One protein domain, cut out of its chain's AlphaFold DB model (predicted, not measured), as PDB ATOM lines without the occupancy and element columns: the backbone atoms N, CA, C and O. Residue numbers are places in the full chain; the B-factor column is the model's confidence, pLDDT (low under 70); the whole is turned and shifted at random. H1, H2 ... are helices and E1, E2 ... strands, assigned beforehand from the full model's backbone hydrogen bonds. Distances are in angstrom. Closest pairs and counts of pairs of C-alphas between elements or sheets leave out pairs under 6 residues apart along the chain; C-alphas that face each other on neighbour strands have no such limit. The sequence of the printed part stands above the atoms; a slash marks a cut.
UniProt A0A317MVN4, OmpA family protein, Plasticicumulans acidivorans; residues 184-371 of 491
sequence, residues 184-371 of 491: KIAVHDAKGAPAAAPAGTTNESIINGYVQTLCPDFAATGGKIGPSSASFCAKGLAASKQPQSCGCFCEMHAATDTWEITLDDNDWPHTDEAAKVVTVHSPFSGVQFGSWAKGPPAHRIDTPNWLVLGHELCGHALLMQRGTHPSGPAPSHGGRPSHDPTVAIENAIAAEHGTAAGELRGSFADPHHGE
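This is residues 184 to 371 of the 491 residues of the protein "OmpA family protein" of Plasticicumulans acidivorans (UniProt A0A317MVN4). A six-stranded sheet, strongly twisted and curled like part of a barrel, has H1, H3 and H4 on one face, two layers in all. H4 lies nearest the middle, H5 crosses it on the side away from the sheet, the hairpin E7 and E8 forms a separate small sheet, and H2 and H6 lie farthest out. The printed part has 188 residues with six named helices and eight named strands, E1 H1 E2 E3 H2 H3 E4 E5 E6 E7 E8 H4 H5 H6, of mixed class; the large sheet runs E2 E3 E1 E4 E6 E5, mixed. It is compact, with a radius of gyration of the C-alphas of 16.2 A and spans of 44 by 40 by 33 A.

E1, residues 185 to 187, H1, residues 203 to 214, and E2, residues 218 to 220, form a split strand-helix-strand unit, its strands running the same way with E3, residues 224 to 227, between them; its crossover is right-handed. E3 is antiparallel to E1, N 225 and O 185 being 2.9 A apart, and makes a hairpin with E2, N 219 and O 226 being 3.0 A apart. H2, residues 232 to 239, only grazes the sheet and forms a helical hairpin with H3, residues 243 to 254, closest at the C-alphas of Cys 233 and Cys 250, 5.4 A. E4, residues 259 to 263, is parallel to E1, with N 261 and O 186 at 2.8 A. E5, residues 270 to 272, and E6, residues 277 to 280, are a hairpin, with N 279 and O 270 at 2.8 A; E6 is parallel to E4, with N 278 and O 260 at 2.8 A. E7, residues 288 to 292, and E8, residues 300 to 303, are a hairpin, with N 303 and O 289 at 2.8 A. H4, residues 305 to 321, is over E6 at a height over the sheet of 8.2 A, and only just not over E5, on which 2 of its C-alphas fall. It touches H5, residues 337 to 352, at a steep tilt of 53 degrees, closest at the C-alphas of Gly 315 and Thr 342, 4.2 A. H6, residues 367 to 370, is near H5. Every O i to N i+4 pair is within hydrogen-bond range in H1 and H3, against 1 of 4 in H2, with 2 of 5 O i to N i+3 pairs, 10 of 13 in H4 and 10 of 12 in H5; H6 is too short for one.

E1 begins at C-alpha 185, (283.591, 183.340, 261.721). H1 is 16.6 A long, H3 15.8 A, H4 21.8 A and H5 23.5 A. H4 begins at C-alpha 305, (291.322, 189.650, 276.159), and H6 ends at C-alpha 370, (284.143, 204.643, 281.012).

The C-alphas of Ser 231 and His 333, the two farthest apart, are 47.0 A apart. The printed part has no cut; the links E1 to H1, H4 to H5 and H5 to H6 are long. Residues 327 to 336 have pLDDT under 70.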
ATOM      1  N   LYS A 184     281.208 181.233 259.021       78.06
ATOM      2  CA  LYS A 184     281.344 182.671 258.743       78.06
ATOM      3  C   LYS A 184     282.102 183.458 259.802       78.06
ATOM      4  O   LYS A 184     282.282 184.653 259.662       78.06
ATOM      5  N   ILE A 185     282.575 182.784 260.837       93.50
ATOM      6  CA  ILE A 185     283.591 183.340 261.721       93.50
ATOM      7  C   ILE A 185     284.843 182.498 261.496       93.50
ATOM      8  O   ILE A 185     284.772 181.261 261.507       93.50
ATOM      9  N   ALA A 186     285.967 183.151 261.243       94.81
ATOM     10  CA  ALA A 186     287.236 182.498 260.966       94.81
ATOM     11  C   ALA A 186     288.345 183.067 261.846       94.81
ATOM     12  O   ALA A 186     288.254 184.190 262.330       94.81
ATOM     13  N   VAL A 187     289.389 182.271 262.057       97.06
ATOM     14  CA  VAL A 187     290.624 182.729 262.698       97.06
ATOM     15  C   VAL A 187     291.626 183.034 261.595       97.06
ATOM     16  O   VAL A 187     291.978 182.134 260.822       97.06
ATOM     17  N   HIS A 188     292.074 184.284 261.526       95.69
ATOM     18  CA  HIS A 188     293.126 184.694 260.610       95.69
ATOM     19  C   HIS A 188     294.444 184.006 260.978       95.69
ATOM     20  O   HIS A 188     294.773 183.869 262.157       95.69
ATOM     21  N   ASP A 189     295.179 183.542 259.963       95.94
ATOM     22  CA  ASP A 189     296.424 182.778 260.116       95.94
ATOM     23  C   ASP A 189     296.375 181.774 261.285       95.94
ATOM     24  O   ASP A 189     297.166 181.813 262.223       95.94
ATOM     25  N   ALA A 190     295.389 180.875 261.256       96.38
ATOM     26  CA  ALA A 190     295.088 179.951 262.353       96.38
ATOM     27  C   ALA A 190     296.293 179.138 262.869       96.38
ATOM     28  O   ALA A 190     296.300 178.725 264.028       96.38
ATOM     29  N   LYS A 191     297.294 178.888 262.012       96.88
ATOM     30  CA  LYS A 191     298.521 178.139 262.340       96.88
ATOM     31  C   LYS A 191     299.700 179.031 262.729       96.88
ATOM     32  O   LYS A 191     300.695 178.491 263.209       96.88
ATOM     33  N   GLY A 192     299.606 180.337 262.493       96.44
ATOM     34  CA  GLY A 192     300.551 181.320 262.999       96.44
ATOM     35  C   GLY A 192     300.537 181.375 264.521       96.44
ATOM     36  O   GLY A 192     299.727 180.717 265.179       96.44
ATOM     37  N   ALA A 193     301.456 182.148 265.082       94.75
ATOM     38  CA  ALA A 193     301.570 182.340 266.518       94.75
ATOM     39  C   ALA A 193     302.135 183.733 266.822       94.75
ATOM     40  O   ALA A 193     302.985 184.211 266.062       94.75
ATOM     41  N   PRO A 194     301.736 184.360 267.943       92.75
ATOM     42  CA  PRO A 194     302.381 185.575 268.424       92.75
ATOM     43  C   PRO A 194     303.864 185.332 268.724       92.75
ATOM     44  O   PRO A 194     304.242 184.254 269.187       92.75
ATOM     45  N   ALA A 195     304.707 186.344 268.517       87.25
ATOM     46  CA  ALA A 195     306.161 186.210 268.652       87.25
ATOM     47  C   ALA A 195     306.610 185.777 270.062       87.25
ATOM     48  O   ALA A 195     307.564 185.013 270.199       87.25
ATOM     49  N   ALA A 196     305.913 186.244 271.100       87.50
ATOM     50  CA  ALA A 196     306.204 185.925 272.498       87.50
ATOM     51  C   ALA A 196     305.508 184.643 273.002       87.50
ATOM     52  O   ALA A 196     305.649 184.283 274.172       87.50
ATOM     53  N   ALA A 197     304.740 183.952 272.152       91.56
ATOM     54  CA  ALA A 197     303.990 182.776 272.568       91.56
ATOM     55  C   ALA A 197     304.908 181.552 272.783       91.56
ATOM     56  O   ALA A 197     305.882 181.360 272.048       91.56
ATOM     57  N   PRO A 198     304.597 180.674 273.757       95.12
ATOM     58  CA  PRO A 198     305.309 179.415 273.939       95.12
ATOM     59  C   PRO A 198     305.290 178.529 272.686       95.12
ATOM     60  O   PRO A 198     304.357 178.549 271.882       95.12
ATOM     61  N   ALA A 199     306.309 177.679 272.550       94.94
ATOM     62  CA  ALA A 199     306.388 176.735 271.441       94.94
ATOM     63  C   ALA A 199     305.148 175.820 271.388       94.94
ATOM     64  O   ALA A 199     304.779 175.193 272.380       94.94
ATOM     65  N   GLY A 200     304.533 175.718 270.207       93.50
ATOM     66  CA  GLY A 200     303.329 174.913 269.975       93.50
ATOM     67  C   GLY A 200     302.008 175.657 270.194       93.50
ATOM     68  O   GLY A 200     300.959 175.127 269.829       93.50
ATOM     69  N   THR A 201     302.036 176.880 270.727       97.31
ATOM     70  CA  THR A 201     300.869 177.766 270.731       97.31
ATOM     71  C   THR A 201     300.574 178.255 269.312       97.31
ATOM     72  O   THR A 201     301.487 178.540 268.545       97.31
ATOM     73  N   THR A 202     299.292 178.344 268.963       98.12
ATOM     74  CA  THR A 202     298.810 178.870 267.674       98.12
ATOM     75  C   THR A 202     297.735 179.931 267.883       98.12
ATOM     76  O   THR A 202     297.065 179.937 268.924       98.12
ATOM     77  N   ASN A 203     297.506 180.772 266.874       97.94
ATOM     78  CA  ASN A 203     296.424 181.752 266.867       97.94
ATOM     79  C   ASN A 203     295.066 181.078 267.100       97.94
ATOM     80  O   ASN A 203     294.288 181.527 267.939       97.94
ATOM     81  N   GLU A 204     294.815 179.937 266.446       97.81
ATOM     82  CA  GLU A 204     293.606 179.144 266.686       97.81
ATOM     83  C   GLU A 204     293.490 178.687 268.138       97.81
ATOM     84  O   GLU A 204     292.414 178.807 268.711       97.81
ATOM     85  N   SER A 205     294.567 178.198 268.762       98.38
ATOM     86  CA  SER A 205     294.492 177.738 270.155       98.38
ATOM     87  C   SER A 205     294.165 178.865 271.143       98.38
ATOM     88  O   SER A 205     293.398 178.645 272.079       98.38
ATOM     89  N   ILE A 206     294.695 180.072 270.911       98.50
ATOM     90  CA  ILE A 206     294.431 181.253 271.744       98.50
ATOM     91  C   ILE A 206     292.983 181.709 271.552       98.50
ATOM     92  O   ILE A 206     292.233 181.802 272.526       98.50
ATOM     93  N   ILE A 207     292.568 181.926 270.300       98.56
ATOM     94  CA  ILE A 207     291.203 182.360 269.989       98.56
ATOM     95  C   ILE A 207     290.182 181.309 270.426       98.56
ATOM     96  O   ILE A 207     289.134 181.675 270.949       98.56
ATOM     97  N   ASN A 208     290.482 180.013 270.303       98.38
ATOM     98  CA  ASN A 208     289.612 178.961 270.826       98.38
ATOM     99  C   ASN A 208     289.396 179.108 272.340       98.38
ATOM    100  O   ASN A 208     288.277 178.933 272.805       98.38
ATOM    101  N   GLY A 209     290.435 179.465 273.103       98.44
ATOM    102  CA  GLY A 209     290.321 179.755 274.535       98.44
ATOM    103  C   GLY A 209     289.373 180.922 274.834       98.44
ATOM    104  O   GLY A 209     288.525 180.817 275.722       98.44
ATOM    105  N   TYR A 210     289.459 182.009 274.062       98.69
ATOM    106  CA  TYR A 210     288.545 183.152 274.184       98.69
ATOM    107  C   TYR A 210     287.110 182.780 273.800       98.69
ATOM    108  O   TYR A 210     286.181 183.047 274.560       98.69
ATOM    109  N   VAL A 211     286.937 182.093 272.668       98.44
ATOM    110  CA  VAL A 211     285.642 181.607 272.177       98.44
ATOM    111  C   VAL A 211     284.994 180.660 273.180       98.44
ATOM    112  O   VAL A 211     283.820 180.832 273.466       98.44
ATOM    113  N   GLN A 212     285.730 179.710 273.758       97.88
ATOM    114  CA  GLN A 212     285.186 178.770 274.746       97.88
ATOM    115  C   GLN A 212     284.893 179.427 276.092       97.88
ATOM    116  O   GLN A 212     283.993 178.978 276.800       97.88
ATOM    117  N   THR A 213     285.643 180.474 276.450       98.31
ATOM    118  CA  THR A 213     285.330 181.273 277.638       98.31
ATOM    119  C   THR A 213     283.996 181.968 277.443       98.31
ATOM    120  O   THR A 213     283.150 181.826 278.318       98.31
ATOM    121  N   LEU A 214     283.816 182.651 276.303       98.31
ATOM    122  CA  LEU A 214     282.587 183.351 275.926       98.31
ATOM    123  C   LEU A 214     281.414 182.391 275.686       98.31
ATOM    124  O   LEU A 214     280.316 182.677 276.111       98.31
ATOM    125  N   CYS A 215     281.611 181.268 275.003       98.12
ATOM    126  CA  CYS A 215     280.572 180.282 274.736       98.12
ATOM    127  C   CYS A 215     281.172 178.862 274.609       98.12
ATOM    128  O   CYS A 215     281.685 178.504 273.547       98.12
ATOM    129  N   PRO A 216     281.070 178.002 275.642       96.56
ATOM    130  CA  PRO A 216     281.583 176.631 275.663       96.56
ATOM    131  C   PRO A 216     281.031 175.728 274.558       96.56
ATOM    132  O   PRO A 216     281.661 174.740 274.183       96.56
ATOM    133  N   ASP A 217     279.851 176.056 274.033       96.38
ATOM    134  CA  ASP A 217     279.216 175.346 272.925       96.38
ATOM    135  C   ASP A 217     279.698 175.824 271.547       96.38
ATOM    136  O   ASP A 217     279.145 175.407 270.528       96.38
ATOM    137  N   PHE A 218     280.733 176.662 271.495       96.88
ATOM    138  CA  PHE A 218     281.462 177.045 270.293       96.88
ATOM    139  C   PHE A 218     282.939 176.661 270.401       96.88
ATOM    140  O   PHE A 218     283.522 176.596 271.482       96.88
ATOM    141  N   ALA A 219     283.560 176.415 269.251       96.56
ATOM    142  CA  ALA A 219     284.987 176.142 269.167       96.56
ATOM    143  C   ALA A 219     285.574 176.669 267.857       96.56
ATOM    144  O   ALA A 219     284.886 176.713 266.831       96.56
ATOM    145  N   ALA A 220     286.859 177.020 267.893       95.69
ATOM    146  CA  ALA A 220     287.681 177.213 266.709       95.69
ATOM    147  C   ALA A 220     288.343 175.879 266.328       95.69
ATOM    148  O   ALA A 220     288.996 175.231 267.145       95.69
ATOM    149  N   THR A 221     288.132 175.416 265.096       93.88
ATOM    150  CA  THR A 221     288.771 174.199 264.580       93.88
ATOM    151  C   THR A 221     289.001 174.298 263.075       93.88
ATOM    152  O   THR A 221     288.059 174.460 262.290       93.88
ATOM    153  N   GLY A 222     290.254 174.136 262.649       93.25
ATOM    154  CA  GLY A 222     290.639 174.250 261.244       93.25
ATOM    155  C   GLY A 222     290.475 175.669 260.687       93.25
ATOM    156  O   GLY A 222     290.060 175.823 259.536       93.25
ATOM    157  N   GLY A 223     290.748 176.681 261.511       93.94
ATOM    158  CA  GLY A 223     290.638 178.110 261.224       93.94
ATOM    159  C   GLY A 223     289.209 178.639 261.195       93.94
ATOM    160  O   GLY A 223     288.968 179.724 260.678       93.94
ATOM    161  N   LYS A 224     288.235 177.870 261.690       94.19
ATOM    162  CA  LYS A 224     286.811 178.208 261.601       94.19
ATOM    163  C   LYS A 224     286.162 178.112 262.962       94.19
ATOM    164  O   LYS A 224     286.360 177.117 263.650       94.19
ATOM    165  N   ILE A 225     285.333 179.092 263.289       95.81
ATOM    166  CA  ILE A 225     284.569 179.124 264.528       95.81
ATOM    167  C   ILE A 225     283.119 178.746 264.238       95.81
ATOM    168  O   ILE A 225     282.488 179.225 263.288       95.81
ATOM    169  N   GLY A 226     282.587 177.836 265.041       94.50
ATOM    170  CA  GLY A 226     281.212 177.391 264.910       94.50
ATOM    171  C   GLY A 226     280.742 176.606 266.123       94.50
ATOM    172  O   GLY A 226     281.545 176.288 267.002       94.50
ATOM    173  N   PRO A 227     279.442 176.283 266.162       93.94
ATOM    174  CA  PRO A 227     278.882 175.565 267.282       93.94
ATOM    175  C   PRO A 227     279.384 174.117 267.301       93.94
ATOM    176  O   PRO A 227     279.442 173.444 266.266       93.94
ATOM    177  N   SER A 228     279.660 173.614 268.500       86.19
ATOM    178  CA  SER A 228     280.040 172.228 268.786       86.19
ATOM    179  C   SER A 228     278.963 171.228 268.341       86.19
ATOM    180  O   SER A 228     279.261 170.079 268.018       86.19
ATOM    181  N   SER A 229     277.702 171.671 268.253       88.50
ATOM    182  CA  SER A 229     276.588 170.924 267.664       88.50
ATOM    183  C   SER A 229     275.849 171.752 266.616       88.50
ATOM    184  O   SER A 229     275.454 172.889 266.864       88.50
ATOM    185  N   ALA A 230     275.546 171.144 265.465       84.06
ATOM    186  CA  ALA A 230     274.814 171.795 264.375       84.06
ATOM    187  C   ALA A 230     273.412 172.298 264.777       84.06
ATOM    188  O   ALA A 230     272.854 173.155 264.099       84.06
ATOM    189  N   SER A 231     272.829 171.768 265.858       86.06
ATOM    190  CA  SER A 231     271.524 172.205 266.365       86.06
ATOM    191  C   SER A 231     271.604 173.173 267.543       86.06
ATOM    192  O   SER A 231     270.552 173.581 268.033       86.06
ATOM    193  N   PHE A 232     272.801 173.515 268.036       92.81
ATOM    194  CA  PHE A 232     272.952 174.335 269.240       92.81
ATOM    195  C   PHE A 232     272.231 175.679 269.096       92.81
ATOM    196  O   PHE A 232     271.346 175.982 269.890       92.81
ATOM    197  N   CYS A 233     272.485 176.421 268.019       90.81
ATOM    198  CA  CYS A 233     271.853 177.726 267.820       90.81
ATOM    199  C   CYS A 233     270.329 177.673 267.656       90.81
ATOM    200  O   CYS A 233     269.646 178.638 267.972       90.81
ATOM    201  N   ALA A 234     269.777 176.541 267.208       87.69
ATOM    202  CA  ALA A 234     268.334 176.380 267.047       87.69
ATOM    203  C   ALA A 234     267.626 175.863 268.311       87.69
ATOM    204  O   ALA A 234     266.424 176.060 268.458       87.69
ATOM    205  N   LYS A 235     268.330 175.125 269.181       86.38
ATOM    206  CA  LYS A 235     267.710 174.380 270.296       86.38
ATOM    207  C   LYS A 235     268.458 174.488 271.621       86.38
ATOM    208  O   LYS A 235     267.824 174.483 272.667       86.38
ATOM    209  N   GLY A 236     269.784 174.530 271.579       86.50
ATOM    210  CA  GLY A 236     270.648 174.561 272.760       86.50
ATOM    211  C   GLY A 236     270.752 175.940 273.406       86.50
ATOM    212  O   GLY A 236     270.808 176.017 274.628       86.50
ATOM    213  N   LEU A 237     270.694 177.019 272.617       91.38
ATOM    214  CA  LEU A 237     270.883 178.387 273.116       91.38
ATOM    215  C   LEU A 237     269.940 178.745 274.278       91.38
ATOM    216  O   LEU A 237     270.385 179.320 275.264       91.38
ATOM    217  N   ALA A 238     268.667 178.347 274.203       89.69
ATOM    218  CA  ALA A 238     267.680 178.621 275.254       89.69
ATOM    219  C   ALA A 238     268.010 177.958 276.607       89.69
ATOM    220  O   ALA A 238     267.493 178.383 277.637       89.69
ATOM    221  N   ALA A 239     268.847 176.918 276.608       90.62
ATOM    222  CA  ALA A 239     269.324 176.230 277.804       90.62
ATOM    223  C   ALA A 239     270.769 176.615 278.182       90.62
ATOM    224  O   ALA A 239     271.297 176.088 279.163       90.62
ATOM    225  N   SER A 240     271.418 177.497 277.412       91.88
ATOM    226  CA  SER A 240     272.779 177.954 277.699       91.88
ATOM    227  C   SER A 240     272.814 178.757 278.997       91.88
ATOM    228  O   SER A 240     271.918 179.551 279.278       91.88
ATOM    229  N   LYS A 241     273.888 178.583 279.773       92.00
ATOM    230  CA  LYS A 241     274.195 179.448 280.925       92.00
ATOM    231  C   LYS A 241     274.796 180.792 280.511       92.00
ATOM    232  O   LYS A 241     274.944 181.658 281.361       92.00
ATOM    233  N   GLN A 242     275.136 180.932 279.233       96.00
ATOM    234  CA  GLN A 242     275.724 182.123 278.636       96.00
ATOM    235  C   GLN A 242     274.910 182.580 277.407       96.00
ATOM    236  O   GLN A 242     275.388 182.525 276.272       96.00
ATOM    237  N   PRO A 243     273.611 182.897 277.573       93.75
ATOM    238  CA  PRO A 243     272.734 183.243 276.456       93.75
ATOM    239  C   PRO A 243     273.135 184.514 275.686       93.75
ATOM    240  O   PRO A 243     272.839 184.584 274.493       93.75
ATOM    241  N   GLN A 244     273.785 185.505 276.307       95.19
ATOM    242  CA  GLN A 244     274.189 186.757 275.653       95.19
ATOM    243  C   GLN A 244     275.317 186.509 274.653       95.19
ATOM    244  O   GLN A 244     275.174 186.740 273.449       95.19
ATOM    245  N   SER A 245     276.428 185.981 275.150       96.75
ATOM    246  CA  SER A 245     277.621 185.677 274.364       96.75
ATOM    247  C   SER A 245     277.373 184.541 273.360       96.75
ATOM    248  O   SER A 245     277.633 184.716 272.168       96.75
ATOM    249  N   CYS A 246     276.767 183.416 273.763       97.56
ATOM    250  CA  CYS A 246     276.401 182.353 272.818       97.56
ATOM    251  C   CYS A 246     275.364 182.812 271.782       97.56
ATOM    252  O   CYS A 246     275.396 182.352 270.638       97.56
ATOM    253  N   GLY A 247     274.447 183.711 272.156       96.31
ATOM    254  CA  GLY A 247     273.474 184.299 271.235       96.31
ATOM    255  C   GLY A 247     274.159 185.115 270.144       96.31
ATOM    256  O   GLY A 247     273.892 184.897 268.961       96.31
ATOM    257  N   CYS A 248     275.115 185.962 270.534       96.94
ATOM    258  CA  CYS A 248     275.993 186.670 269.605       96.94
ATOM    259  C   CYS A 248     276.712 185.706 268.649       96.94
ATOM    260  O   CYS A 248     276.614 185.867 267.434       96.94
ATOM    261  N   PHE A 249     277.385 184.671 269.164       96.88
ATOM    262  CA  PHE A 249     278.088 183.701 268.317       96.88
ATOM    263  C   PHE A 249     277.155 182.982 267.343       96.88
ATOM    264  O   PHE A 249     277.524 182.754 266.192       96.88
ATOM    265  N   CYS A 250     275.941 182.644 267.771       95.31
ATOM    266  CA  CYS A 250     274.940 182.037 266.904       95.31
ATOM    267  C   CYS A 250     274.483 182.962 265.779       95.31
ATOM    268  O   CYS A 250     274.324 182.504 264.646       95.31
ATOM    269  N   GLU A 251     274.313 184.250 266.062       93.31
ATOM    270  CA  GLU A 251     273.957 185.231 265.044       93.31
ATOM    271  C   GLU A 251     275.115 185.502 264.085       93.31
ATOM    272  O   GLU A 251     274.928 185.437 262.874       93.31
ATOM    273  N   MET A 252     276.329 185.686 264.602       93.06
ATOM    274  CA  MET A 252     277.531 185.856 263.784       93.06
ATOM    275  C   MET A 252     277.825 184.612 262.933       93.06
ATOM    276  O   MET A 252     278.228 184.716 261.777       93.06
ATOM    277  N   HIS A 253     277.550 183.411 263.447       90.50
ATOM    278  CA  HIS A 253     277.636 182.172 262.669       90.50
ATOM    279  C   HIS A 253     276.604 182.119 261.531       90.50
ATOM    280  O   HIS A 253     276.869 181.522 260.484       90.50
ATOM    281  N   ALA A 254     275.444 182.746 261.732       85.88
ATOM    282  CA  ALA A 254     274.361 182.850 260.761       85.88
ATOM    283  C   ALA A 254     274.426 184.116 259.883       85.88
ATOM    284  O   ALA A 254     273.584 184.249 258.991       85.88
ATOM    285  N   ALA A 255     275.404 185.008 260.108       79.31
ATOM    286  CA  ALA A 255     275.607 186.266 259.381       79.31
ATOM    287  C   ALA A 255     275.682 186.044 257.867       79.31
ATOM    288  O   ALA A 255     275.762 184.914 257.413       79.31
ATOM    289  N   THR A 256     275.654 187.074 257.023       73.62
ATOM    290  CA  THR A 256     275.882 186.888 255.573       73.62
ATOM    291  C   THR A 256     277.364 186.853 255.235       73.62
ATOM    292  O   THR A 256     277.786 185.973 254.476       73.62
ATOM    293  N   ASP A 257     278.118 187.754 255.855       79.75
ATOM    294  CA  ASP A 257     279.536 187.991 255.628       79.75
ATOM    295  C   ASP A 257     280.400 187.068 256.482       79.75
ATOM    296  O   ASP A 257     279.937 186.517 257.479       79.75
ATOM    297  N   THR A 258     281.657 186.882 256.071       86.50
ATOM    298  CA  THR A 258     282.650 186.207 256.912       86.50
ATOM    299  C   THR A 258     283.432 187.249 257.691       86.50
ATOM    300  O   THR A 258     284.016 188.134 257.077       86.50
ATOM    301  N   TRP A 259     283.447 187.117 259.014       94.06
ATOM    302  CA  TRP A 259     284.263 187.918 259.912       94.06
ATOM    303  C   TRP A 259     285.520 187.142 260.307       94.06
ATOM    304  O   TRP A 259     285.433 185.998 260.769       94.06
ATOM    305  N   GLU A 260     286.687 187.749 260.116       96.12
ATOM    306  CA  GLU A 260     287.967 187.186 260.548       96.12
ATOM    307  C   GLU A 260     288.377 187.771 261.899       96.12
ATOM    308  O   GLU A 260     288.326 188.979 262.105       96.12
ATOM    309  N   ILE A 261     288.788 186.905 262.825       98.12
ATOM    310  CA  ILE A 261     289.415 187.304 264.082       98.12
ATOM    311  C   ILE A 261     290.926 187.202 263.903       98.12
ATOM    312  O   ILE A 261     291.446 186.116 263.625       98.12
ATOM    313  N   THR A 262     291.611 188.318 264.106       96.94
ATOM    314  CA  THR A 262     293.059 188.463 263.967       96.94
ATOM    315  C   THR A 262     293.687 188.728 265.329       96.94
ATOM    316  O   THR A 262     293.169 189.517 266.121       96.94
ATOM    317  N   LEU A 263     294.811 188.058 265.598       96.19
ATOM    318  CA  LEU A 263     295.699 188.407 266.703       96.19
ATOM    319  C   LEU A 263     296.794 189.332 266.183       96.19
ATOM    320  O   LEU A 263     297.617 188.895 265.379       96.19
ATOM    321  N   ASP A 264     296.803 190.576 266.650       90.75
ATOM    322  CA  ASP A 264     297.878 191.529 266.374       90.75
ATOM    323  C   ASP A 264     298.249 192.275 267.654       90.75
ATOM    324  O   ASP A 264     297.494 193.106 268.151       90.75
ATOM    325  N   ASP A 265     299.427 191.958 268.185       90.06
ATOM    326  CA  ASP A 265     299.939 192.545 269.423       90.06
ATOM    327  C   ASP A 265     300.544 193.950 269.204       90.06
ATOM    328  O   ASP A 265     300.927 194.606 270.173       90.06
ATOM    329  N   ASN A 266     300.627 194.431 267.955       82.38
ATOM    330  CA  ASN A 266     301.197 195.744 267.615       82.38
ATOM    331  C   ASN A 266     300.138 196.810 267.304       82.38
ATOM    332  O   ASN A 266     300.480 197.990 267.192       82.38
ATOM    333  N   ASP A 267     298.873 196.411 267.164       83.25
ATOM    334  CA  ASP A 267     297.760 197.309 266.858       83.25
ATOM    335  C   ASP A 267     296.773 197.389 268.025       83.25
ATOM    336  O   ASP A 267     296.693 196.489 268.852       83.25
ATOM    337  N   TRP A 268     296.002 198.465 268.127       83.56
ATOM    338  CA  TRP A 268     294.936 198.551 269.121       83.56
ATOM    339  C   TRP A 268     293.813 197.563 268.793       83.56
ATOM    340  O   TRP A 268     293.489 197.396 267.618       83.56
ATOM    341  N   PRO A 269     293.158 196.946 269.795       89.75
ATOM    342  CA  PRO A 269     291.938 196.198 269.547       89.75
ATOM    343  C   PRO A 269     290.898 197.088 268.871       89.75
ATOM    344  O   PRO A 269     290.663 198.221 269.301       89.75
ATOM    345  N   HIS A 270     290.347 196.596 267.769       88.38
ATOM    346  CA  HIS A 270     289.382 197.330 266.967       88.38
ATOM    347  C   HIS A 270     288.620 196.389 266.036       88.38
ATOM    348  O   HIS A 270     289.030 195.258 265.764       88.38
ATOM    349  N   THR A 271     287.535 196.917 265.480       90.75
ATOM    350  CA  THR A 271     286.731 196.255 264.460       90.75
ATOM    351  C   THR A 271     286.727 197.085 263.182       90.75
ATOM    352  O   THR A 271     286.297 198.240 263.186       90.75
ATOM    353  N   ASP A 272     287.169 196.488 262.078       87.69
ATOM    354  CA  ASP A 272     287.087 197.064 260.736       87.69
ATOM    355  C   ASP A 272     285.868 196.490 260.003       87.69
ATOM    356  O   ASP A 272     285.831 195.322 259.602       87.69
ATOM    357  N   GLU A 273     284.848 197.326 259.809       84.50
ATOM    358  CA  GLU A 273     283.617 196.934 259.125       84.50
ATOM    359  C   GLU A 273     283.825 196.620 257.637       84.50
ATOM    360  O   GLU A 273     283.137 195.751 257.095       84.50
ATOM    361  N   ALA A 274     284.722 197.343 256.964       82.81
ATOM    362  CA  ALA A 274     284.935 197.216 255.527       82.81
ATOM    363  C   ALA A 274     285.719 195.942 255.202       82.81
ATOM    364  O   ALA A 274     285.391 195.243 254.241       82.81
ATOM    365  N   ALA A 275     286.724 195.631 256.023       86.00
ATOM    366  CA  ALA A 275     287.503 194.406 255.928       86.00
ATOM    367  C   ALA A 275     286.808 193.200 256.579       86.00
ATOM    368  O   ALA A 275     287.184 192.065 256.289       86.00
ATOM    369  N   LYS A 276     285.795 193.432 257.430       92.31
ATOM    370  CA  LYS A 276     285.156 192.412 258.279       92.31
ATOM    371  C   LYS A 276     286.175 191.721 259.188       92.31
ATOM    372  O   LYS A 276     286.185 190.499 259.318       92.31
ATOM    373  N   VAL A 277     287.035 192.516 259.818       95.12
ATOM    374  CA  VAL A 277     288.104 192.031 260.698       95.12
ATOM    375  C   VAL A 277     287.867 192.521 262.119       95.12
ATOM    376  O   VAL A 277     287.555 193.687 262.339       95.12
ATOM    377  N   VAL A 278     288.024 191.614 263.077       97.38
ATOM    378  CA  VAL A 278     288.099 191.899 264.508       97.38
ATOM    379  C   VAL A 278     289.531 191.644 264.956       97.38
ATOM    380  O   VAL A 278     290.014 190.515 264.874       97.38
ATOM    381  N   THR A 279     290.199 192.680 265.444       95.19
ATOM    382  CA  THR A 279     291.582 192.616 265.918       95.19
ATOM    383  C   THR A 279     291.596 192.605 267.439       95.19
ATOM    384  O   THR A 279     290.997 193.469 268.077       95.19
ATOM    385  N   VAL A 280     292.278 191.624 268.034       96.88
ATOM    386  CA  VAL A 280     292.470 191.514 269.489       96.88
ATOM    387  C   VAL A 280     293.905 191.106 269.814       96.88
ATOM    388  O   VAL A 280     294.643 190.642 268.950       96.88
ATOM    389  N   HIS A 281     294.307 191.263 271.074       95.06
ATOM    390  CA  HIS A 281     295.645 190.887 271.534       95.06
ATOM    391  C   HIS A 281     295.717 189.450 272.026       95.06
ATOM    392  O   HIS A 281     294.756 188.880 272.555       95.06
ATOM    393  N   SER A 282     296.915 188.890 271.927       95.88
ATOM    394  CA  SER A 282     297.295 187.654 272.587       95.88
ATOM    395  C   SER A 282     297.537 187.883 274.087       95.88
ATOM    396  O   SER A 282     297.803 189.006 274.518       95.88
ATOM    397  N   PRO A 283     297.499 186.835 274.932       94.31
ATOM    398  CA  PRO A 283     297.833 186.981 276.349       94.31
ATOM    399  C   PRO A 283     299.349 187.142 276.578       94.31
ATOM    400  O   PRO A 283     299.789 187.205 277.724       94.31
ATOM    401  N   PHE A 284     300.150 187.167 275.507       93.12
ATOM    402  CA  PHE A 284     301.610 187.253 275.537       93.12
ATOM    403  C   PHE A 284     302.135 188.613 275.060       93.12
ATOM    404  O   PHE A 284     303.348 188.801 275.035       93.12
ATOM    405  N   SER A 285     301.253 189.558 274.713       91.06
ATOM    406  CA  SER A 285     301.637 190.873 274.181       91.06
ATOM    407  C   SER A 285     302.407 191.739 275.185       91.06
ATOM    408  O   SER A 285     303.095 192.674 274.795       91.06
ATOM    409  N   GLY A 286     302.275 191.458 276.487       89.38
ATOM    410  CA  GLY A 286     302.758 192.333 277.564       89.38
ATOM    411  C   GLY A 286     301.880 193.569 277.793       89.38
ATOM    412  O   GLY A 286     302.069 194.278 278.777       89.38
ATOM    413  N   VAL A 287     300.876 193.788 276.942       91.50
ATOM    414  CA  VAL A 287     299.906 194.877 277.051       91.50
ATOM    415  C   VAL A 287     298.609 194.330 277.632       91.50
ATOM    416  O   VAL A 287     298.015 193.385 277.117       91.50
ATOM    417  N   GLN A 288     298.162 194.930 278.726       94.62
ATOM    418  CA  GLN A 288     296.867 194.646 279.332       94.62
ATOM    419  C   GLN A 288     295.870 195.723 278.923       94.62
ATOM    420  O   GLN A 288     296.245 196.882 278.772       94.62
ATOM    421  N   PHE A 289     294.601 195.362 278.781       94.62
ATOM    422  CA  PHE A 289     293.536 196.323 278.508       94.62
ATOM    423  C   PHE A 289     292.666 196.521 279.734       94.62
ATOM    424  O   PHE A 289     292.609 195.679 280.631       94.62
ATOM    425  N   GLY A 290     292.002 197.663 279.767       95.19
ATOM    426  CA  GLY A 290     291.110 198.032 280.842       95.19
ATOM    427  C   GLY A 290     290.215 199.190 280.455       95.19
ATOM    428  O   GLY A 290     290.257 199.719 279.338       95.19
ATOM    429  N   SER A 291     289.426 199.613 281.426       95.00
ATOM    430  CA  SER A 291     288.550 200.769 281.312       95.00
ATOM    431  C   SER A 291     288.302 201.389 282.679       95.00
ATOM    432  O   SER A 291     288.741 200.863 283.702       95.00
ATOM    433  N   TRP A 292     287.583 202.503 282.715       94.88
ATOM    434  CA  TRP A 292     287.030 203.030 283.959       94.88
ATOM    435  C   TRP A 292     285.700 202.359 284.309       94.88
ATOM    436  O   TRP A 292     284.855 202.135 283.439       94.88
ATOM    437  N   ALA A 293     285.529 202.016 285.586       95.19
ATOM    438  CA  ALA A 293     284.318 201.396 286.109       95.19
ATOM    439  C   ALA A 293     283.143 202.377 286.226       95.19
ATOM    440  O   ALA A 293     283.308 203.598 286.226       95.19
ATOM    441  N   LYS A 294     281.941 201.818 286.370       91.19
ATOM    442  CA  LYS A 294     280.696 202.554 286.590       91.19
ATOM    443  C   LYS A 294     280.667 203.277 287.946       91.19
ATOM    444  O   LYS A 294     280.998 202.698 288.980       91.19
ATOM    445  N   GLY A 295     280.094 204.484 287.948       82.19
ATOM    446  CA  GLY A 295     279.738 205.245 289.147       82.19
ATOM    447  C   GLY A 295     280.910 205.894 289.894       82.19
ATOM    448  O   GLY A 295     282.058 205.853 289.460       82.19
ATOM    449  N   PRO A 296     280.627 206.528 291.045       81.50
ATOM    450  CA  PRO A 296     281.627 206.775 292.072       81.50
ATOM    451  C   PRO A 296     281.759 205.560 293.028       81.50
ATOM    452  O   PRO A 296     280.741 204.965 293.388       81.50
ATOM    453  N   PRO A 297     282.971 205.235 293.526       83.81
ATOM    454  CA  PRO A 297     284.239 205.863 293.175       83.81
ATOM    455  C   PRO A 297     284.736 205.384 291.807       83.81
ATOM    456  O   PRO A 297     284.757 204.185 291.522       83.81
ATOM    457  N   ALA A 298     285.195 206.334 290.995       83.19
ATOM    458  CA  ALA A 298     285.871 206.012 289.753       83.19
ATOM    459  C   ALA A 298     287.155 205.240 290.056       83.19
ATOM    460  O   ALA A 298     287.974 205.668 290.874       83.19
ATOM    461  N   HIS A 299     287.330 204.103 289.399       92.19
ATOM    462  CA  HIS A 299     288.554 203.322 289.460       92.19
ATOM    463  C   HIS A 299     288.752 202.575 288.144       92.19
ATOM    464  O   HIS A 299     287.808 202.353 287.380       92.19
ATOM    465  N   ARG A 300     290.005 202.222 287.868       93.75
ATOM    466  CA  ARG A 300     290.382 201.449 286.688       93.75
ATOM    467  C   ARG A 300     290.140 199.970 286.946       93.75
ATOM    468  O   ARG A 300     290.494 199.471 288.012       93.75
ATOM    469  N   ILE A 301     289.592 199.296 285.946       95.19
ATOM    470  CA  ILE A 301     289.317 197.862 285.940       95.19
ATOM    471  C   ILE A 301     290.067 197.197 284.793       95.19
ATOM    472  O   ILE A 301     290.303 197.815 283.752       95.19
ATOM    473  N   ASP A 302     290.440 195.937 284.994       94.62
ATOM    474  CA  ASP A 302     291.126 195.134 283.987       94.62
ATOM    475  C   ASP A 302     290.096 194.438 283.086       94.62
ATOM    476  O   ASP A 302     289.166 193.783 283.563       94.62
ATOM    477  N   THR A 303     290.294 194.526 281.773       96.00
ATOM    478  CA  THR A 303     289.448 193.885 280.763       96.00
ATOM    479  C   THR A 303     290.234 192.733 280.136       96.00
ATOM    480  O   THR A 303     291.158 192.971 279.353       96.00
ATOM    481  N   PRO A 304     289.920 191.465 280.453       97.12
ATOM    482  CA  PRO A 304     290.650 190.335 279.891       97.12
ATOM    483  C   PRO A 304     290.411 190.218 278.379       97.12
ATOM    484  O   PRO A 304     289.324 190.516 277.892       97.12
ATOM    485  N   ASN A 305     291.388 189.700 277.629       97.88
ATOM    486  CA  ASN A 305     291.322 189.650 276.159       97.88
ATOM    487  C   ASN A 305     290.103 188.891 275.601       97.88
ATOM    488  O   ASN A 305     289.628 189.214 274.517       97.88
ATOM    489  N   TRP A 306     289.558 187.908 276.328       98.31
ATOM    490  CA  TRP A 306     288.314 187.250 275.912       98.31
ATOM    491  C   TRP A 306     287.110 188.201 275.972       98.31
ATOM    492  O   TRP A 306     286.217 188.103 275.136       98.31
ATOM    493  N   LEU A 307     287.089 189.142 276.922       98.56
ATOM    494  CA  LEU A 307     286.050 190.164 277.015       98.56
ATOM    495  C   LEU A 307     286.285 191.264 275.979       98.56
ATOM    496  O   LEU A 307     285.317 191.728 275.389       98.56
ATOM    497  N   VAL A 308     287.545 191.594 275.669       98.06
ATOM    498  CA  VAL A 308     287.892 192.443 274.512       98.06
ATOM    499  C   VAL A 308     287.377 191.815 273.211       98.06
ATOM    500  O   VAL A 308     286.750 192.497 272.410       98.06
ATOM    501  N   LEU A 309     287.524 190.497 273.020       98.62
ATOM    502  CA  LEU A 309     286.903 189.810 271.882       98.62
ATOM    503  C   LEU A 309     285.373 189.911 271.914       98.62
ATOM    504  O   LEU A 309     284.762 190.141 270.875       98.62
ATOM    505  N   GLY A 310     284.746 189.752 273.081       98.38
ATOM    506  CA  GLY A 310     283.307 189.970 273.235       98.38
ATOM    507  C   GLY A 310     282.891 191.391 272.841       98.38
ATOM    508  O   GLY A 310     281.910 191.569 272.125       98.38
ATOM    509  N   HIS A 311     283.668 192.395 273.238       97.50
ATOM    510  CA  HIS A 311     283.454 193.795 272.890       97.50
ATOM    511  C   HIS A 311     283.540 194.033 271.377       97.50
ATOM    512  O   HIS A 311     282.604 194.557 270.777       97.50
ATOM    513  N   GLU A 312     284.622 193.599 270.736       97.19
ATOM    514  CA  GLU A 312     284.829 193.821 269.304       97.19
ATOM    515  C   GLU A 312     283.871 192.976 268.448       97.19
ATOM    516  O   GLU A 312     283.192 193.484 267.557       97.19
ATOM    517  N   LEU A 313     283.716 191.684 268.750       97.75
ATOM    518  CA  LEU A 313     282.873 190.794 267.950       97.75
ATOM    519  C   LEU A 313     281.376 191.001 268.216       97.75
ATOM    520  O   LEU A 313     280.587 191.113 267.279       97.75
ATOM    521  N   CYS A 314     280.957 191.031 269.481       97.19
ATOM    522  CA  CYS A 314     279.538 191.116 269.841       97.19
ATOM    523  C   CYS A 314     279.050 192.552 270.021       97.19
ATOM    524  O   CYS A 314     277.869 192.820 269.810       97.19
ATOM    525  N   GLY A 315     279.932 193.472 270.405       92.00
ATOM    526  CA  GLY A 315     279.604 194.885 270.548       92.00
ATOM    527  C   GLY A 315     279.732 195.648 269.231       92.00
ATOM    528  O   GLY A 315     278.793 196.328 268.837       92.00
ATOM    529  N   HIS A 316     280.849 195.523 268.512       90.25
ATOM    530  CA  HIS A 316     281.053 196.246 267.252       90.25
ATOM    531  C   HIS A 316     280.558 195.453 266.036       90.25
ATOM    532  O   HIS A 316     279.571 195.847 265.408       90.25
ATOM    533  N   ALA A 317     281.199 194.326 265.718       93.94
ATOM    534  CA  ALA A 317     280.957 193.580 264.482       93.94
ATOM    535  C   ALA A 317     279.503 193.108 264.348       93.94
ATOM    536  O   ALA A 317     278.898 193.262 263.289       93.94
ATOM    537  N   LEU A 318     278.902 192.601 265.427       92.88
ATOM    538  CA  LEU A 318     277.498 192.189 265.432       92.88
ATOM    539  C   LEU A 318     276.538 193.369 265.231       92.88
ATOM    540  O   LEU A 318     275.578 193.257 264.468       92.88
ATOM    541  N   LEU A 319     276.779 194.517 265.873       85.50
ATOM    542  CA  LEU A 319     275.949 195.702 265.642       85.50
ATOM    543  C   LEU A 319     276.095 196.211 264.202       85.50
ATOM    544  O   LEU A 319     275.102 196.634 263.610       85.50
ATOM    545  N   MET A 320     277.294 196.141 263.618       85.94
ATOM    546  CA  MET A 320     277.530 196.480 262.209       85.94
ATOM    547  C   MET A 320     276.803 195.494 261.289       85.94
ATOM    548  O   MET A 320     276.106 195.905 260.364       85.94
ATOM    549  N   GLN A 321     276.866 194.195 261.596       83.88
ATOM    550  CA  GLN A 321     276.153 193.137 260.876       83.88
ATOM    551  C   GLN A 321     274.633 193.349 260.883       83.88
ATOM    552  O   GLN A 321     273.963 193.035 259.899       83.88
ATOM    553  N   ARG A 322     274.089 193.901 261.973       83.56
ATOM    554  CA  ARG A 322     272.672 194.271 262.116       83.56
ATOM    555  C   ARG A 322     272.317 195.619 261.477       83.56
ATOM    556  O   ARG A 322     271.140 195.961 261.409       83.56
ATOM    557  N   GLY A 323     273.304 196.416 261.064       83.88
ATOM    558  CA  GLY A 323     273.099 197.804 260.640       83.88
ATOM    559  C   GLY A 323     272.642 198.734 261.772       83.88
ATOM    560  O   GLY A 323     272.053 199.780 261.509       83.88
ATOM    561  N   THR A 324     272.882 198.352 263.029       81.25
ATOM    562  CA  THR A 324     272.496 199.096 264.239       81.25
ATOM    563  C   THR A 324     273.691 199.705 264.969       81.25
ATOM    564  O   THR A 324     273.522 200.273 266.047       81.25
ATOM    565  N   HIS A 325     274.906 199.564 264.427       82.62
ATOM    566  CA  HIS A 325     276.088 200.211 264.989       82.62
ATOM    567  C   HIS A 325     275.944 201.738 264.880       82.62
ATOM    568  O   HIS A 325     275.628 202.239 263.795       82.62
ATOM    569  N   PRO A 326     276.101 202.495 265.981       74.81
ATOM    570  CA  PRO A 326     275.931 203.942 265.951       74.81
ATOM    571  C   PRO A 326     276.912 204.613 264.984       74.81
ATOM    572  O   PRO A 326     278.126 204.541 265.155       74.81
ATOM    573  N   SER A 327     276.380 205.327 263.991       60.56
ATOM    574  CA  SER A 327     277.172 206.147 263.072       60.56
ATOM    575  C   SER A 327     277.206 207.597 263.560       60.56
ATOM    576  O   SER A 327     276.172 208.220 263.790       60.56
ATOM    577  N   GLY A 328     278.405 208.150 263.740       53.38
ATOM    578  CA  GLY A 328     278.581 209.546 264.136       53.38
ATOM    579  C   GLY A 328     280.028 209.863 264.513       53.38
ATOM    580  O   GLY A 328     280.744 208.969 264.970       53.38
ATOM    581  N   PRO A 329     280.489 211.110 264.314       47.19
ATOM    582  CA  PRO A 329     281.825 211.502 264.736       47.19
ATOM    583  C   PRO A 329     281.945 211.358 266.256       47.19
ATOM    584  O   PRO A 329     281.049 211.764 266.999       47.19
ATOM    585  N   ALA A 330     283.067 210.808 266.722       51.28
ATOM    586  CA  ALA A 330     283.469 210.982 268.111       51.28
ATOM    587  C   ALA A 330     283.570 212.496 268.379       51.28
ATOM    588  O   ALA A 330     284.220 213.191 267.587       51.28
ATOM    589  N   PRO A 331     282.922 213.047 269.421       51.59
ATOM    590  CA  PRO A 331     283.138 214.440 269.774       51.59
ATOM    591  C   PRO A 331     284.629 214.670 270.044       51.59
ATOM    592  O   PRO A 331     285.343 213.793 270.530       51.59
ATOM    593  N   SER A 332     285.119 215.859 269.695       45.38
ATOM    594  CA  SER A 332     286.545 216.196 269.764       45.38
ATOM    595  C   SER A 332     287.111 216.225 271.191       45.38
ATOM    596  O   SER A 332     288.327 216.315 271.345       45.38
ATOM    597  N   HIS A 333     286.258 216.131 272.219       45.31
ATOM    598  CA  HIS A 333     286.631 216.100 273.633       45.31
ATOM    599  C   HIS A 333     285.721 215.156 274.431       45.31
ATOM    600  O   HIS A 333     284.519 215.091 274.177       45.31
ATOM    601  N   GLY A 334     286.303 214.472 275.420       51.81
ATOM    602  CA  GLY A 334     285.568 213.768 276.477       51.81
ATOM    603  C   GLY A 334     285.101 212.345 276.169       51.81
ATOM    604  O   GLY A 334     284.548 211.720 277.052       51.81
ATOM    605  N   GLY A 335     285.313 211.789 274.974       59.28
ATOM    606  CA  GLY A 335     285.002 210.375 274.712       59.28
ATOM    607  C   GLY A 335     283.943 210.136 273.643       59.28
ATOM    608  O   GLY A 335     283.781 210.959 272.743       59.28
ATOM    609  N   ARG A 336     283.254 208.986 273.680       67.62
ATOM    610  CA  ARG A 336     282.354 208.545 272.592       67.62
ATOM    611  C   ARG A 336     280.970 208.081 273.087       67.62
ATOM    612  O   ARG A 336     280.806 206.897 273.352       67.62
ATOM    613  N   PRO A 337     279.914 208.921 273.079       72.38
ATOM    614  CA  PRO A 337     278.555 208.460 273.407       72.38
ATOM    615  C   PRO A 337     278.021 207.411 272.415       72.38
ATOM    616  O   PRO A 337     277.183 206.582 272.755       72.38
ATOM    617  N   SER A 338     278.538 207.394 271.182       75.19
ATOM    618  CA  SER A 338     278.266 206.341 270.194       75.19
ATOM    619  C   SER A 338     278.838 204.971 270.586       75.19
ATOM    620  O   SER A 338     278.490 203.969 269.965       75.19
ATOM    621  N   HIS A 339     279.697 204.904 271.606       83.75
ATOM    622  CA  HIS A 339     280.276 203.661 272.113       83.75
ATOM    623  C   HIS A 339     279.386 202.968 273.148       83.75
ATOM    624  O   HIS A 339     279.469 201.750 273.291       83.75
ATOM    625  N   ASP A 340     278.466 203.694 273.791       88.69
ATOM    626  CA  ASP A 340     277.611 203.173 274.867       88.69
ATOM    627  C   ASP A 340     276.849 201.883 274.503       88.69
ATOM    628  O   ASP A 340     276.815 200.972 275.331       88.69
ATOM    629  N   PRO A 341     276.278 201.708 273.290       88.38
ATOM    630  CA  PRO A 341     275.631 200.442 272.931       88.38
ATOM    631  C   PRO A 341     276.595 199.252 272.888       88.38
ATOM    632  O   PRO A 341     276.206 198.131 273.205       88.38
ATOM    633  N   THR A 342     277.856 199.500 272.526       89.38
ATOM    634  CA  THR A 342     278.917 198.481 272.532       89.38
ATOM    635  C   THR A 342     279.273 198.124 273.977       89.38
ATOM    636  O   THR A 342     279.279 196.947 274.339       89.38
ATOM    637  N   VAL A 343     279.458 199.136 274.832       92.50
ATOM    638  CA  VAL A 343     279.718 198.968 276.272       92.50
ATOM    639  C   VAL A 343     278.565 198.250 276.981       92.50
ATOM    640  O   VAL A 343     278.794 197.426 277.862       92.50
ATOM    641  N   ALA A 344     277.314 198.496 276.589       93.75
ATOM    642  CA  ALA A 344     276.160 197.801 277.154       93.75
ATOM    643  C   ALA A 344     276.195 196.288 276.870       93.75
ATOM    644  O   ALA A 344     275.876 195.494 277.756       93.75
ATOM    645  N   ILE A 345     276.611 195.889 275.663       95.38
ATOM    646  CA  ILE A 345     276.786 194.475 275.301       95.38
ATOM    647  C   ILE A 345     277.979 193.874 276.051       95.38
ATOM    648  O   ILE A 345     277.842 192.793 276.620       95.38
ATOM    649  N   GLU A 346     279.112 194.584 276.114       97.19
ATOM    650  CA  GLU A 346     280.279 194.178 276.914       97.19
ATOM    651  C   GLU A 346     279.876 193.919 278.371       97.19
ATOM    652  O   GLU A 346     280.141 192.843 278.896       97.19
ATOM    653  N   ASN A 347     279.164 194.853 279.004       97.38
ATOM    654  CA  ASN A 347     278.722 194.724 280.391       97.38
ATOM    655  C   ASN A 347     277.715 193.586 280.594       97.38
ATOM    656  O   ASN A 347     277.745 192.930 281.636       97.38
ATOM    657  N   ALA A 348     276.834 193.325 279.623       97.75
ATOM    658  CA  ALA A 348     275.925 192.183 279.680       97.75
ATOM    659  C   ALA A 348     276.694 190.852 279.638       97.75
ATOM    660  O   ALA A 348     276.392 189.953 280.423       97.75
ATOM    661  N   ILE A 349     277.716 190.754 278.780       98.44
ATOM    662  CA  ILE A 349     278.633 189.609 278.734       98.44
ATOM    663  C   ILE A 349     279.427 189.525 280.047       98.44
ATOM    664  O   ILE A 349     279.457 188.485 280.689       98.44
ATOM    665  N   ALA A 350     280.021 190.615 280.523       98.06
ATOM    666  CA  ALA A 350     280.802 190.616 281.757       98.06
ATOM    667  C   ALA A 350     279.970 190.139 282.964       98.06
ATOM    668  O   ALA A 350     280.419 189.273 283.721       98.06
ATOM    669  N   ALA A 351     278.742 190.649 283.115       97.38
ATOM    670  CA  ALA A 351     277.821 190.258 284.180       97.38
ATOM    671  C   ALA A 351     277.386 188.788 284.069       97.38
ATOM    672  O   ALA A 351     277.358 188.075 285.072       97.38
ATOM    673  N   GLU A 352     277.103 188.309 282.854       96.56
ATOM    674  CA  GLU A 352     276.820 186.895 282.574       96.56
ATOM    675  C   GLU A 352     277.976 185.975 283.005       96.56
ATOM    676  O   GLU A 352     277.744 184.869 283.493       96.56
ATOM    677  N   HIS A 353     279.219 186.453 282.903       97.50
ATOM    678  CA  HIS A 353     280.430 185.731 283.302       97.50
ATOM    679  C   HIS A 353     280.841 185.992 284.763       97.50
ATOM    680  O   HIS A 353     281.940 185.621 285.177       97.50
ATOM    681  N   GLY A 354     279.953 186.583 285.569       96.81
ATOM    682  CA  GLY A 354     280.136 186.740 287.013       96.81
ATOM    683  C   GLY A 354     280.927 187.977 287.436       96.81
ATOM    684  O   GLY A 354     281.318 188.067 288.600       96.81
ATOM    685  N   THR A 355     281.150 188.935 286.534       96.31
ATOM    686  CA  THR A 355     281.752 190.228 286.894       96.31
ATOM    687  C   THR A 355     280.821 190.970 287.848       96.31
ATOM    688  O   THR A 355     279.621 191.099 287.596       96.31
ATOM    689  N   ALA A 356     281.361 191.434 288.976       94.75
ATOM    690  CA  ALA A 356     280.585 192.165 289.968       94.75
ATOM    691  C   ALA A 356     280.095 193.503 289.396       94.75
ATOM    692  O   ALA A 356     280.784 194.137 288.608       94.75
ATOM    693  N   ALA A 357     278.928 193.981 289.840       91.94
ATOM    694  CA  ALA A 357     278.326 195.206 289.305       91.94
ATOM    695  C   ALA A 357     279.217 196.461 289.437       91.94
ATOM    696  O   ALA A 357     279.101 197.368 288.619       91.94
ATOM    697  N   GLY A 358     280.082 196.512 290.460       91.44
ATOM    698  CA  GLY A 358     281.053 197.595 290.663       91.44
ATOM    699  C   GLY A 358     282.295 197.508 289.774       91.44
ATOM    700  O   GLY A 358     282.996 198.497 289.644       91.44
ATOM    701  N   GLU A 359     282.523 196.360 289.136       94.88
ATOM    702  CA  GLU A 359     283.636 196.096 288.213       94.88
ATOM    703  C   GLU A 359     283.167 196.145 286.746       94.88
ATOM    704  O   GLU A 359     283.880 195.730 285.837       94.88
ATOM    705  N   LEU A 360     281.932 196.597 286.503       96.06
ATOM    706  CA  LEU A 360     281.413 196.823 285.158       96.06
ATOM    707  C   LEU A 360     281.900 198.170 284.634       96.06
ATOM    708  O   LEU A 360     281.992 199.150 285.376       96.06
ATOM    709  N   ARG A 361     282.149 198.226 283.329       95.50
ATOM    710  CA  ARG A 361     282.625 199.416 282.637       95.50
ATOM    711  C   ARG A 361     281.592 200.544 282.682       95.50
ATOM    712  O   ARG A 361     280.394 200.312 282.498       95.50
ATOM    713  N   GLY A 362     282.059 201.767 282.916       93.44
ATOM    714  CA  GLY A 362     281.238 202.972 282.840       93.44
ATOM    715  C   GLY A 362     280.775 203.271 281.411       93.44
ATOM    716  O   GLY A 362     281.380 202.843 280.435       93.44
ATOM    717  N   SER A 363     279.683 204.010 281.287       90.25
ATOM    718  CA  SER A 363     279.236 204.613 280.029       90.25
ATOM    719  C   SER A 363     279.807 206.020 279.865       90.25
ATOM    720  O   SER A 363     280.425 206.561 280.783       90.25
ATOM    721  N   PHE A 364     279.518 206.674 278.742       87.88
ATOM    722  CA  PHE A 364     279.875 208.075 278.532       87.88
ATOM    723  C   PHE A 364     279.348 209.014 279.635       87.88
ATOM    724  O   PHE A 364     279.940 210.058 279.885       87.88
ATOM    725  N   ALA A 365     278.246 208.676 280.310       87.94
ATOM    726  CA  ALA A 365     277.699 209.491 281.398       87.94
ATOM    727  C   ALA A 365     278.366 209.250 282.767       87.94
ATOM    728  O   ALA A 365     278.085 209.983 283.716       87.94
ATOM    729  N   ASP A 366     279.200 208.217 282.892       90.44
ATOM    730  CA  ASP A 366     279.920 207.896 284.123       90.44
ATOM    731  C   ASP A 366     281.218 208.722 284.244       90.44
ATOM    732  O   ASP A 366     281.712 209.256 283.244       90.44
ATOM    733  N   PRO A 367     281.803 208.834 285.454       87.94
ATOM    734  CA  PRO A 367     283.121 209.436 285.630       87.94
ATOM    735  C   PRO A 367     284.152 208.827 284.678       87.94
ATOM    736  O   PRO A 367     284.131 207.620 284.423       87.94
ATOM    737  N   HIS A 368     285.051 209.660 284.150       90.38
ATOM    738  CA  HIS A 368     286.044 209.249 283.142       90.38
ATOM    739  C   HIS A 368     285.437 208.652 281.856       90.38
ATOM    740  O   HIS A 368     286.149 208.046 281.051       90.38
ATOM    741  N   HIS A 369     284.124 208.814 281.654       89.25
ATOM    742  CA  HIS A 369     283.365 208.371 280.485       89.25
ATOM    743  C   HIS A 369     283.486 206.869 280.184       89.25
ATOM    744  O   HIS A 369     283.290 206.442 279.046       89.25
ATOM    745  N   GLY A 370     283.864 206.067 281.191       89.06
ATOM    746  CA  GLY A 370     284.143 204.643 281.012       89.06
ATOM    747  C   GLY A 370     285.229 204.353 279.976       89.06
ATOM    748  O   GLY A 370     285.218 203.295 279.344       89.06
ATOM    749  N   GLU A 371     286.132 205.303 279.734       88.69
ATOM    750  CA  GLU A 371     287.055 205.230 278.605       88.69
ATOM    751  C   GLU A 371     288.027 204.057 278.719       88.69
ATOM    752  O   GLU A 371     288.465 203.678 279.811       88.69
TER     753      GLU A 371